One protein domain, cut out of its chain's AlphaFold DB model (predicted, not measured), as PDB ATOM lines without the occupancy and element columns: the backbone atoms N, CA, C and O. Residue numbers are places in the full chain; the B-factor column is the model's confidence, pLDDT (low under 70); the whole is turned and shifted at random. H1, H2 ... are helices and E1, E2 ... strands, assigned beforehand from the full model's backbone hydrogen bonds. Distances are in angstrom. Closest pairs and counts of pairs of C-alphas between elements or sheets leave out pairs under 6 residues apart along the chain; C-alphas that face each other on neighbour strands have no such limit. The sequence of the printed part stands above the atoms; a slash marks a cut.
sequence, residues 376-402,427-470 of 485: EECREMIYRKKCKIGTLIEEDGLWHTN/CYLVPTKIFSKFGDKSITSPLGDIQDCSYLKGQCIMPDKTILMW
ATOM      1  N   GLU A 376       3.346  16.316 -15.334       93.81
ATOM      2  CA  GLU A 376       3.227  14.886 -15.048       93.81
ATOM      3  C   GLU A 376       1.800  14.503 -14.633       93.81
ATOM      4  O   GLU A 376       1.275  13.497 -15.112       93.81
ATOM      5  N   GLU A 377       1.142  15.331 -13.820       94.75
ATOM      6  CA  GLU A 377      -0.257  15.140 -13.427       94.75
ATOM      7  C   GLU A 377      -1.199  15.321 -14.625       94.75
ATOM      8  O   GLU A 377      -2.088  14.500 -14.830       94.75
ATOM      9  N   CYS A 378      -0.944  16.301 -15.499       94.75
ATOM     10  CA  CYS A 378      -1.682  16.453 -16.757       94.75
ATOM     11  C   CYS A 378      -1.560  15.196 -17.650       94.75
ATOM     12  O   CYS A 378      -2.555  14.729 -18.212       94.75
ATOM     13  N   ARG A 379      -0.374  14.567 -17.719       95.50
ATOM     14  CA  ARG A 379      -0.202  13.270 -18.407       95.50
ATOM     15  C   ARG A 379      -1.012  12.152 -17.741       95.50
ATOM     16  O   ARG A 379      -1.643  11.372 -18.456       95.50
ATOM     17  N   GLU A 380      -1.040  12.057 -16.410       96.19
ATOM     18  CA  GLU A 380      -1.886  11.071 -15.716       96.19
ATOM     19  C   GLU A 380      -3.386  11.322 -15.947       96.19
ATOM     20  O   GLU A 380      -4.130  10.373 -16.206       96.19
ATOM     21  N   MET A 381      -3.823  12.582 -15.979       96.31
ATOM     22  CA  MET A 381      -5.197  12.957 -16.325       96.31
ATOM     23  C   MET A 381      -5.562  12.492 -17.737       96.31
ATOM     24  O   MET A 381      -6.633  11.918 -17.928       96.31
ATOM     25  N   ILE A 382      -4.667  12.661 -18.714       95.69
ATOM     26  CA  ILE A 382      -4.875  12.216 -20.101       95.69
ATOM     27  C   ILE A 382      -4.934  10.682 -20.203       95.69
ATOM     28  O   ILE A 382      -5.883  10.152 -20.783       95.69
ATOM     29  N   TYR A 383      -3.944   9.966 -19.653       96.19
ATOM     30  CA  TYR A 383      -3.788   8.518 -19.865       96.19
ATOM     31  C   TYR A 383      -4.585   7.635 -18.901       96.19
ATOM     32  O   TYR A 383      -5.046   6.565 -19.293       96.19
ATOM     33  N   ARG A 384      -4.707   8.038 -17.634       97.31
ATOM     34  CA  ARG A 384      -5.309   7.238 -16.551       97.31
ATOM     35  C   ARG A 384      -6.661   7.767 -16.091       97.31
ATOM     36  O   ARG A 384      -7.293   7.114 -15.264       97.31
ATOM     37  N   LYS A 385      -7.082   8.935 -16.592       97.25
ATOM     38  CA  LYS A 385      -8.292   9.647 -16.155       97.25
ATOM     39  C   LYS A 385      -8.307   9.866 -14.638       97.25
ATOM     40  O   LYS A 385      -9.325   9.689 -13.979       97.25
ATOM     41  N   LYS A 386      -7.152  10.227 -14.072       96.19
ATOM     42  CA  LYS A 386      -6.959  10.503 -12.642       96.19
ATOM     43  C   LYS A 386      -6.094  11.742 -12.453       96.19
ATOM     44  O   LYS A 386      -5.159  11.951 -13.217       96.19
ATOM     45  N   CYS A 387      -6.403  12.516 -11.424       95.38
ATOM     46  CA  CYS A 387      -5.557  13.574 -10.880       95.38
ATOM     47  C   CYS A 387      -5.341  13.324  -9.377       95.38
ATOM     48  O   CYS A 387      -5.895  12.378  -8.809       95.38
ATOM     49  N   LYS A 388      -4.586  14.195  -8.706       94.81
ATOM     50  CA  LYS A 388      -4.317  14.143  -7.261       94.81
ATOM     51  C   LYS A 388      -5.587  14.160  -6.401       94.81
ATOM     52  O   LYS A 388      -5.593  13.580  -5.319       94.81
ATOM     53  N   ILE A 389      -6.651  14.810  -6.879       94.50
ATOM     54  CA  ILE A 389      -7.940  14.938  -6.177       94.50
ATOM     55  C   ILE A 389      -8.777  13.650  -6.294       94.50
ATOM     56  O   ILE A 389      -9.512  13.301  -5.371       94.50
ATOM     57  N   GLY A 390      -8.666  12.915  -7.406       94.62
ATOM     58  CA  GLY A 390      -9.421  11.682  -7.621       94.62
ATOM     59  C   GLY A 390      -9.514  11.239  -9.081       94.62
ATOM     60  O   GLY A 390      -8.782  11.699  -9.958       94.62
ATOM     61  N   THR A 391     -10.435  10.310  -9.340       96.75
ATOM     62  CA  THR A 391     -10.759   9.839 -10.695       96.75
ATOM     63  C   THR A 391     -11.656  10.849 -11.410       96.75
ATOM     64  O   THR A 391     -12.610  11.355 -10.822       96.75
ATOM     65  N   LEU A 392     -11.352  11.122 -12.678       97.38
ATOM     66  CA  LEU A 392     -12.152  11.965 -13.561       97.38
ATOM     67  C   LEU A 392     -13.365  11.182 -14.082       97.38
ATOM     68  O   LEU A 392     -13.236  10.032 -14.505       97.38
ATOM     69  N   ILE A 393     -14.517  11.838 -14.088       97.31
ATOM     70  CA  ILE A 393     -15.791  11.382 -14.646       97.31
ATOM     71  C   ILE A 393     -15.992  12.116 -15.979       97.31
ATOM     72  O   ILE A 393     -15.622  13.284 -16.086       97.31
ATOM     73  N   GLU A 394     -16.522  11.438 -16.997       97.00
ATOM     74  CA  GLU A 394     -16.865  12.051 -18.288       97.00
ATOM     75  C   GLU A 394     -18.341  12.472 -18.302       97.00
ATOM     76  O   GLU A 394     -19.226  11.623 -18.209       97.00
ATOM     77  N   GLU A 395     -18.594  13.771 -18.451       95.06
ATOM     78  CA  GLU A 395     -19.923  14.363 -18.649       95.06
ATOM     79  C   GLU A 395     -19.847  15.274 -19.892       95.06
ATOM     80  O   GLU A 395     -18.993  16.151 -19.975       95.06
ATOM     81  N   ASP A 396     -20.673  15.018 -20.914       93.25
ATOM     82  CA  ASP A 396     -20.730  15.778 -22.183       93.25
ATOM     83  C   ASP A 396     -19.374  16.026 -22.894       93.25
ATOM     84  O   ASP A 396     -19.169  17.021 -23.592       93.25
ATOM     85  N   GLY A 397     -18.426  15.091 -22.745       90.62
ATOM     86  CA  GLY A 397     -17.073  15.172 -23.315       90.62
ATOM     87  C   GLY A 397     -16.081  16.008 -22.494       90.62
ATOM     88  O   GLY A 397     -14.901  16.073 -22.846       90.62
ATOM     89  N   LEU A 398     -16.520  16.604 -21.383       94.81
ATOM     90  CA  LEU A 398     -15.666  17.166 -20.341       94.81
ATOM     91  C   LEU A 398     -15.308  16.066 -19.336       94.81
ATOM     92  O   LEU A 398     -16.176  15.373 -18.818       94.81
ATOM     93  N   TRP A 399     -14.023  15.935 -19.014       96.94
ATOM     94  CA  TRP A 399     -13.556  15.039 -17.956       96.94
ATOM     95  C   TRP A 399     -13.274  15.851 -16.693       96.94
ATOM     96  O   TRP A 399     -12.424  16.739 -16.734       96.94
ATOM     97  N   HIS A 400     -13.938  15.566 -15.575       96.19
ATOM     98  CA  HIS A 400     -13.766  16.345 -14.345       96.19
ATOM     99  C   HIS A 400     -13.902  15.524 -13.058       96.19
ATOM    100  O   HIS A 400     -14.486  14.443 -13.048       96.19
ATOM    101  N   THR A 401     -13.370  16.028 -11.942       96.19
ATOM    102  CA  THR A 401     -13.768  15.538 -10.610       96.19
ATOM    103  C   THR A 401     -15.079  16.195 -10.169       96.19
ATOM    104  O   THR A 401     -15.459  17.253 -10.668       96.19
ATOM    105  N   ASN A 402     -15.791  15.570  -9.229       92.38
ATOM    106  CA  ASN A 402     -17.053  16.084  -8.688       92.38
ATOM    107  C   ASN A 402     -16.983  16.207  -7.154       92.38
ATOM    108  O   ASN A 402     -17.807  15.657  -6.421       92.38
ATOM    109  N   CYS A 427     -10.410  19.024 -10.662       95.19
ATOM    110  CA  CYS A 427      -9.613  18.847 -11.868       95.19
ATOM    111  C   CYS A 427     -10.527  18.861 -13.095       95.19
ATOM    112  O   CYS A 427     -11.595  18.251 -13.055       95.19
ATOM    113  N   TYR A 428     -10.072  19.463 -14.196       94.88
ATOM    114  CA  TYR A 428     -10.789  19.505 -15.473       94.88
ATOM    115  C   TYR A 428      -9.857  19.127 -16.630       94.88
ATOM    116  O   TYR A 428      -8.687  19.506 -16.650       94.88
ATOM    117  N   LEU A 429     -10.373  18.377 -17.601       96.00
ATOM    118  CA  LEU A 429      -9.668  17.935 -18.800       96.00
ATOM    119  C   LEU A 429     -10.622  18.012 -19.999       96.00
ATOM    120  O   LEU A 429     -11.613  17.284 -20.072       96.00
ATOM    121  N   VAL A 430     -10.291  18.875 -20.959       95.19
ATOM    122  CA  VAL A 430     -11.071  19.092 -22.187       95.19
ATOM    123  C   VAL A 430     -10.323  18.491 -23.384       95.19
ATOM    124  O   VAL A 430      -9.237  18.971 -23.720       95.19
ATOM    125  N   PRO A 431     -10.868  17.470 -24.070       93.19
ATOM    126  CA  PRO A 431     -10.329  16.994 -25.338       93.19
ATOM    127  C   PRO A 431     -10.462  18.085 -26.410       93.19
ATOM    128  O   PRO A 431     -11.563  18.423 -26.838       93.19
ATOM    129  N   THR A 432      -9.337  18.635 -26.868       91.88
ATOM    130  CA  THR A 432      -9.305  19.698 -27.883       91.88
ATOM    131  C   THR A 432      -8.437  19.317 -29.081       91.88
ATOM    132  O   THR A 432      -7.577  18.437 -28.998       91.88
ATOM    133  N   LYS A 433      -8.664  19.980 -30.217       90.31
ATOM    134  CA  LYS A 433      -7.830  19.868 -31.419       90.31
ATOM    135  C   LYS A 433      -7.056  21.165 -31.595       90.31
ATOM    136  O   LYS A 433      -7.656  22.229 -31.737       90.31
ATOM    137  N   ILE A 434      -5.732  21.056 -31.611       89.69
ATOM    138  CA  ILE A 434      -4.856  22.149 -32.028       89.69
ATOM    139  C   ILE A 434      -4.603  22.070 -33.535       89.69
ATOM    140  O   ILE A 434      -4.620  20.987 -34.125       89.69
ATOM    141  N   PHE A 435      -4.321  23.213 -34.144       86.69
ATOM    142  CA  PHE A 435      -3.972  23.325 -35.553       86.69
ATOM    143  C   PHE A 435      -2.636  24.059 -35.694       86.69
ATOM    144  O   PHE A 435      -2.299  24.934 -34.901       86.69
ATOM    145  N   SER A 436      -1.868  23.691 -36.715       86.62
ATOM    146  CA  SER A 436      -0.639  24.373 -37.126       86.62
ATOM    147  C   SER A 436      -0.643  24.425 -38.645       86.62
ATOM    148  O   SER A 436      -1.066  23.464 -39.292       86.62
ATOM    149  N   LYS A 437      -0.188  25.530 -39.230       83.56
ATOM    150  CA  LYS A 437       0.048  25.593 -40.678       83.56
ATOM    151  C   LYS A 437       1.412  24.981 -40.993       83.56
ATOM    152  O   LYS A 437       2.294  24.931 -40.138       83.56
ATOM    153  N   PHE A 438       1.588  24.508 -42.225       79.50
ATOM    154  CA  PHE A 438       2.880  24.006 -42.686       79.50
ATOM    155  C   PHE A 438       3.915  25.141 -42.705       79.50
ATOM    156  O   PHE A 438       3.655  26.198 -43.273       79.50
ATOM    157  N   GLY A 439       5.081  24.921 -42.092       78.94
ATOM    158  CA  GLY A 439       6.157  25.915 -41.987       78.94
ATOM    159  C   GLY A 439       5.992  26.942 -40.858       78.94
ATOM    160  O   GLY A 439       6.999  27.474 -40.387       78.94
ATOM    161  N   ASP A 440       4.771  27.167 -40.364       82.56
ATOM    162  CA  ASP A 440       4.540  28.014 -39.193       82.56
ATOM    163  C   ASP A 440       4.992  27.299 -37.914       82.56
ATOM    164  O   ASP A 440       4.792  26.098 -37.725       82.56
ATOM    165  N   LYS A 441       5.625  28.057 -37.013       83.25
ATOM    166  CA  LYS A 441       6.070  27.543 -35.709       83.25
ATOM    167  C   LYS A 441       4.978  27.615 -34.648       83.25
ATOM    168  O   LYS A 441       5.049  26.832 -33.702       83.25
ATOM    169  N   SER A 442       4.044  28.554 -34.783       87.81
ATOM    170  CA  SER A 442       2.947  28.828 -33.856       87.81
ATOM    171  C   SER A 442       1.759  27.891 -34.080       87.81
ATOM    172  O   SER A 442       1.535  27.392 -35.182       87.81
ATOM    173  N   ILE A 443       0.982  27.676 -33.020       89.25
ATOM    174  CA  ILE A 443      -0.264  26.904 -33.058       89.25
ATOM    175  C   ILE A 443      -1.479  27.812 -32.901       89.25
ATOM    176  O   ILE A 443      -1.407  28.870 -32.281       89.25
ATOM    177  N   THR A 444      -2.619  27.361 -33.412       87.75
ATOM    178  CA  THR A 444      -3.935  27.910 -33.083       87.75
ATOM    179  C   THR A 444      -4.772  26.851 -32.370       87.75
ATOM    180  O   THR A 444      -4.737  25.666 -32.707       87.75
ATOM    181  N   SER A 445      -5.541  27.263 -31.362       87.12
ATOM    182  CA  SER A 445      -6.545  26.410 -30.720       87.12
ATOM    183  C   SER A 445      -7.780  27.235 -30.347       87.12
ATOM    184  O   SER A 445      -7.672  28.453 -30.202       87.12
ATOM    185  N   PRO A 446      -8.953  26.600 -30.175       86.56
ATOM    186  CA  PRO A 446     -10.183  27.299 -29.808       86.56
ATOM    187  C   PRO A 446     -10.189  27.840 -28.367       86.56
ATOM    188  O   PRO A 446     -11.109  28.570 -28.016       86.56
ATOM    189  N   LEU A 447      -9.206  27.480 -27.531       83.94
ATOM    190  CA  LEU A 447      -9.184  27.827 -26.103       83.94
ATOM    191  C   LEU A 447      -8.606  29.219 -25.794       83.94
ATOM    192  O   LEU A 447      -8.742  29.678 -24.667       83.94
ATOM    193  N   GLY A 448      -7.986  29.906 -26.760       83.00
ATOM    194  CA  GLY A 448      -7.487  31.270 -26.560       83.00
ATOM    195  C   GLY A 448      -6.223  31.595 -27.350       83.00
ATOM    196  O   GLY A 448      -5.889  30.921 -28.326       83.00
ATOM    197  N   ASP A 449      -5.534  32.652 -26.917       79.31
ATOM    198  CA  ASP A 449      -4.276  33.107 -27.510       79.31
ATOM    199  C   ASP A 449      -3.082  32.279 -27.006       79.31
ATOM    200  O   ASP A 449      -2.965  31.972 -25.820       79.31
ATOM    201  N   ILE A 450      -2.228  31.864 -27.943       84.81
ATOM    202  CA  ILE A 450      -1.174  30.860 -27.757       84.81
ATOM    203  C   ILE A 450       0.120  31.279 -28.508       84.81
ATOM    204  O   ILE A 450       0.935  30.445 -28.907       84.81
ATOM    205  N   GLN A 451       0.321  32.589 -28.716       77.06
ATOM    206  CA  GLN A 451       1.409  33.162 -29.531       77.06
ATOM    207  C   GLN A 451       2.826  32.607 -29.252       77.06
ATOM    208  O   GLN A 451       3.574  32.378 -30.203       77.06
ATOM    209  N   ASP A 452       3.185  32.322 -27.994       84.94
ATOM    210  CA  ASP A 452       4.542  31.882 -27.605       84.94
ATOM    211  C   ASP A 452       4.791  30.360 -27.684       84.94
ATOM    212  O   ASP A 452       5.903  29.873 -27.420       84.94
ATOM    213  N   CYS A 453       3.784  29.564 -28.047       89.62
ATOM    214  CA  CYS A 453       3.895  28.108 -28.024       89.62
ATOM    215  C   CYS A 453       4.179  27.505 -29.399       89.62
ATOM    216  O   CYS A 453       3.471  27.725 -30.381       89.62
ATOM    217  N   SER A 454       5.228  26.677 -29.445       90.88
ATOM    218  CA  SER A 454       5.673  26.037 -30.677       90.88
ATOM    219  C   SER A 454       5.104  24.634 -30.839       90.88
ATOM    220  O   SER A 454       5.265  23.809 -29.939       90.88
ATOM    221  N   TYR A 455       4.531  24.335 -32.010       89.69
ATOM    222  CA  TYR A 455       3.938  23.027 -32.336       89.69
ATOM    223  C   TYR A 455       4.872  21.838 -32.047       89.69
ATOM    224  O   TYR A 455       4.431  20.790 -31.571       89.69
ATOM    225  N   LEU A 456       6.177  22.011 -32.272       89.06
ATOM    226  CA  LEU A 456       7.188  20.966 -32.081       89.06
ATOM    227  C   LEU A 456       7.481  20.633 -30.608       89.06
ATOM    228  O   LEU A 456       8.114  19.616 -30.342       89.06
ATOM    229  N   LYS A 457       7.041  21.454 -29.641       91.44
ATOM    230  CA  LYS A 457       7.249  21.177 -28.207       91.44
ATOM    231  C   LYS A 457       6.326  20.080 -27.661       91.44
ATOM    232  O   LYS A 457       6.623  19.537 -26.605       91.44
ATOM    233  N   GLY A 458       5.194  19.796 -28.313       91.00
ATOM    234  CA  GLY A 458       4.178  18.854 -27.809       91.00
ATOM    235  C   GLY A 458       3.419  19.318 -26.553       91.00
ATOM    236  O   GLY A 458       2.500  18.634 -26.106       91.00
ATOM    237  N   GLN A 459       3.788  20.462 -25.971       92.75
ATOM    238  CA  GLN A 459       3.138  21.045 -24.802       92.75
ATOM    239  C   GLN A 459       3.268  22.574 -24.763       92.75
ATOM    240  O   GLN A 459       4.221  23.151 -25.297       92.75
ATOM    241  N   CYS A 460       2.303  23.217 -24.110       92.25
ATOM    242  CA  CYS A 460       2.184  24.660 -23.918       92.25
ATOM    243  C   CYS A 460       1.539  24.947 -22.559       92.25
ATOM    244  O   CYS A 460       0.664  24.194 -22.137       92.25
ATOM    245  N   ILE A 461       1.938  26.041 -21.911       90.75
ATOM    246  CA  ILE A 461       1.259  26.588 -20.730       90.75
ATOM    247  C   ILE A 461       0.733  27.965 -21.134       90.75
ATOM    248  O   ILE A 461       1.495  28.786 -21.647       90.75
ATOM    249  N   MET A 462      -0.567  28.182 -20.965       88.94
ATOM    250  CA  MET A 462      -1.254  29.430 -21.295       88.94
ATOM    251  C   MET A 462      -1.201  30.434 -20.122       88.94
ATOM    252  O   MET A 462      -0.917  30.037 -18.989       88.94
ATOM    253  N   PRO A 463      -1.471  31.740 -20.346       87.19
ATOM    254  CA  PRO A 463      -1.396  32.767 -19.296       87.19
ATOM    255  C   PRO A 463      -2.362  32.565 -18.114       87.19
ATOM    256  O   PRO A 463      -2.122  33.077 -17.025       87.19
ATOM    257  N   ASP A 464      -3.441  31.812 -18.321       86.38
ATOM    258  CA  ASP A 464      -4.426  31.388 -17.316       86.38
ATOM    259  C   ASP A 464      -3.995  30.132 -16.523       86.38
ATOM    260  O   ASP A 464      -4.771  29.625 -15.712       86.38
ATOM    261  N   LYS A 465      -2.760  29.653 -16.747       88.44
ATOM    262  CA  LYS A 465      -2.165  28.396 -16.249       88.44
ATOM    263  C   LYS A 465      -2.735  27.118 -16.887       88.44
ATOM    264  O   LYS A 465      -2.372  26.022 -16.459       88.44
ATOM    265  N   THR A 466      -3.566  27.211 -17.930       90.06
ATOM    266  CA  THR A 466      -4.061  26.027 -18.653       90.06
ATOM    267  C   THR A 466      -2.913  25.330 -19.389       90.06
ATOM    268  O   THR A 466      -2.177  25.952 -20.158       90.06
ATOM    269  N   ILE A 467      -2.769  24.016 -19.189       92.25
ATOM    270  CA  ILE A 467      -1.766  23.198 -19.883       92.25
ATOM    271  C   ILE A 467      -2.399  22.511 -21.092       92.25
ATOM    272  O   ILE A 467      -3.317  21.703 -20.963       92.25
ATOM    273  N   LEU A 468      -1.853  22.789 -22.274       93.12
ATOM    274  CA  LEU A 468      -2.169  22.067 -23.502       93.12
ATOM    275  C   LEU A 468      -1.081  21.025 -23.762       93.12
ATOM    276  O   LEU A 468       0.105  21.354 -23.760       93.12
ATOM    277  N   MET A 469      -1.481  19.788 -24.051       93.94
ATOM    278  CA  MET A 469      -0.578  18.707 -24.455       93.94
ATOM    279  C   MET A 469      -1.085  18.039 -25.730       93.94
ATOM    280  O   MET A 469      -2.280  17.786 -25.878       93.94
ATOM    281  N   TRP A 470      -0.178  17.728 -26.652       93.00
ATOM    282  CA  TRP A 470      -0.496  17.081 -27.920       93.00
ATOM    283  C   TRP A 470       0.663  16.213 -28.409       93.00
ATOM    284  O   TRP A 470       1.825  16.407 -28.057       93.00
TER     285      TRP A 470
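This is residues 376 to 402 and 427 to 470 of the 485 residues of the protein "Hypothetical protein" of Meloidogyne enterolobii (UniProt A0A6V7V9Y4). This domain has little regular structure: two small hairpins, E1 with E2 at one end and E3 with E4 near the middle, a short helix H1, and a long looping stretch, residues 427 to 458, that reaches the far end. Of 71 printed residues, 21 are in named elements, in the order H1, E1, E2, E3, E4: mixed, with two antiparallel two-stranded sheets. It is elongated, 40 by 24 by 21 A, and only just compact, close to loose, with radius of gyration 13.2 A.

Start at H1, residues 376 to 384, where every O i to N i+4 pair is within hydrogen-bond range. In the hairpin of E1, residues 393 to 395, and E2, residues 398 to 400, find N 393 and O 400 2.8 A apart. Residues 399 to 400 of E2 pair antiparallel with 428 to 429. In the hairpin of E3, residues 459 to 461, and E4, residues 467 to 469, N 460 and O 468 are 2.9 A apart. E2 and E4 are apart.

Find C-alpha 376 at (3.227, 14.886, -15.048); H1 runs 11.6 A. E4 ends at C-alpha 469, (-0.578, 18.707, -24.455).

Residues 403 to 426 are not printed, a gap of 8.5 A between C-alphas 402 and 427. No printed residue has pLDDT under 70.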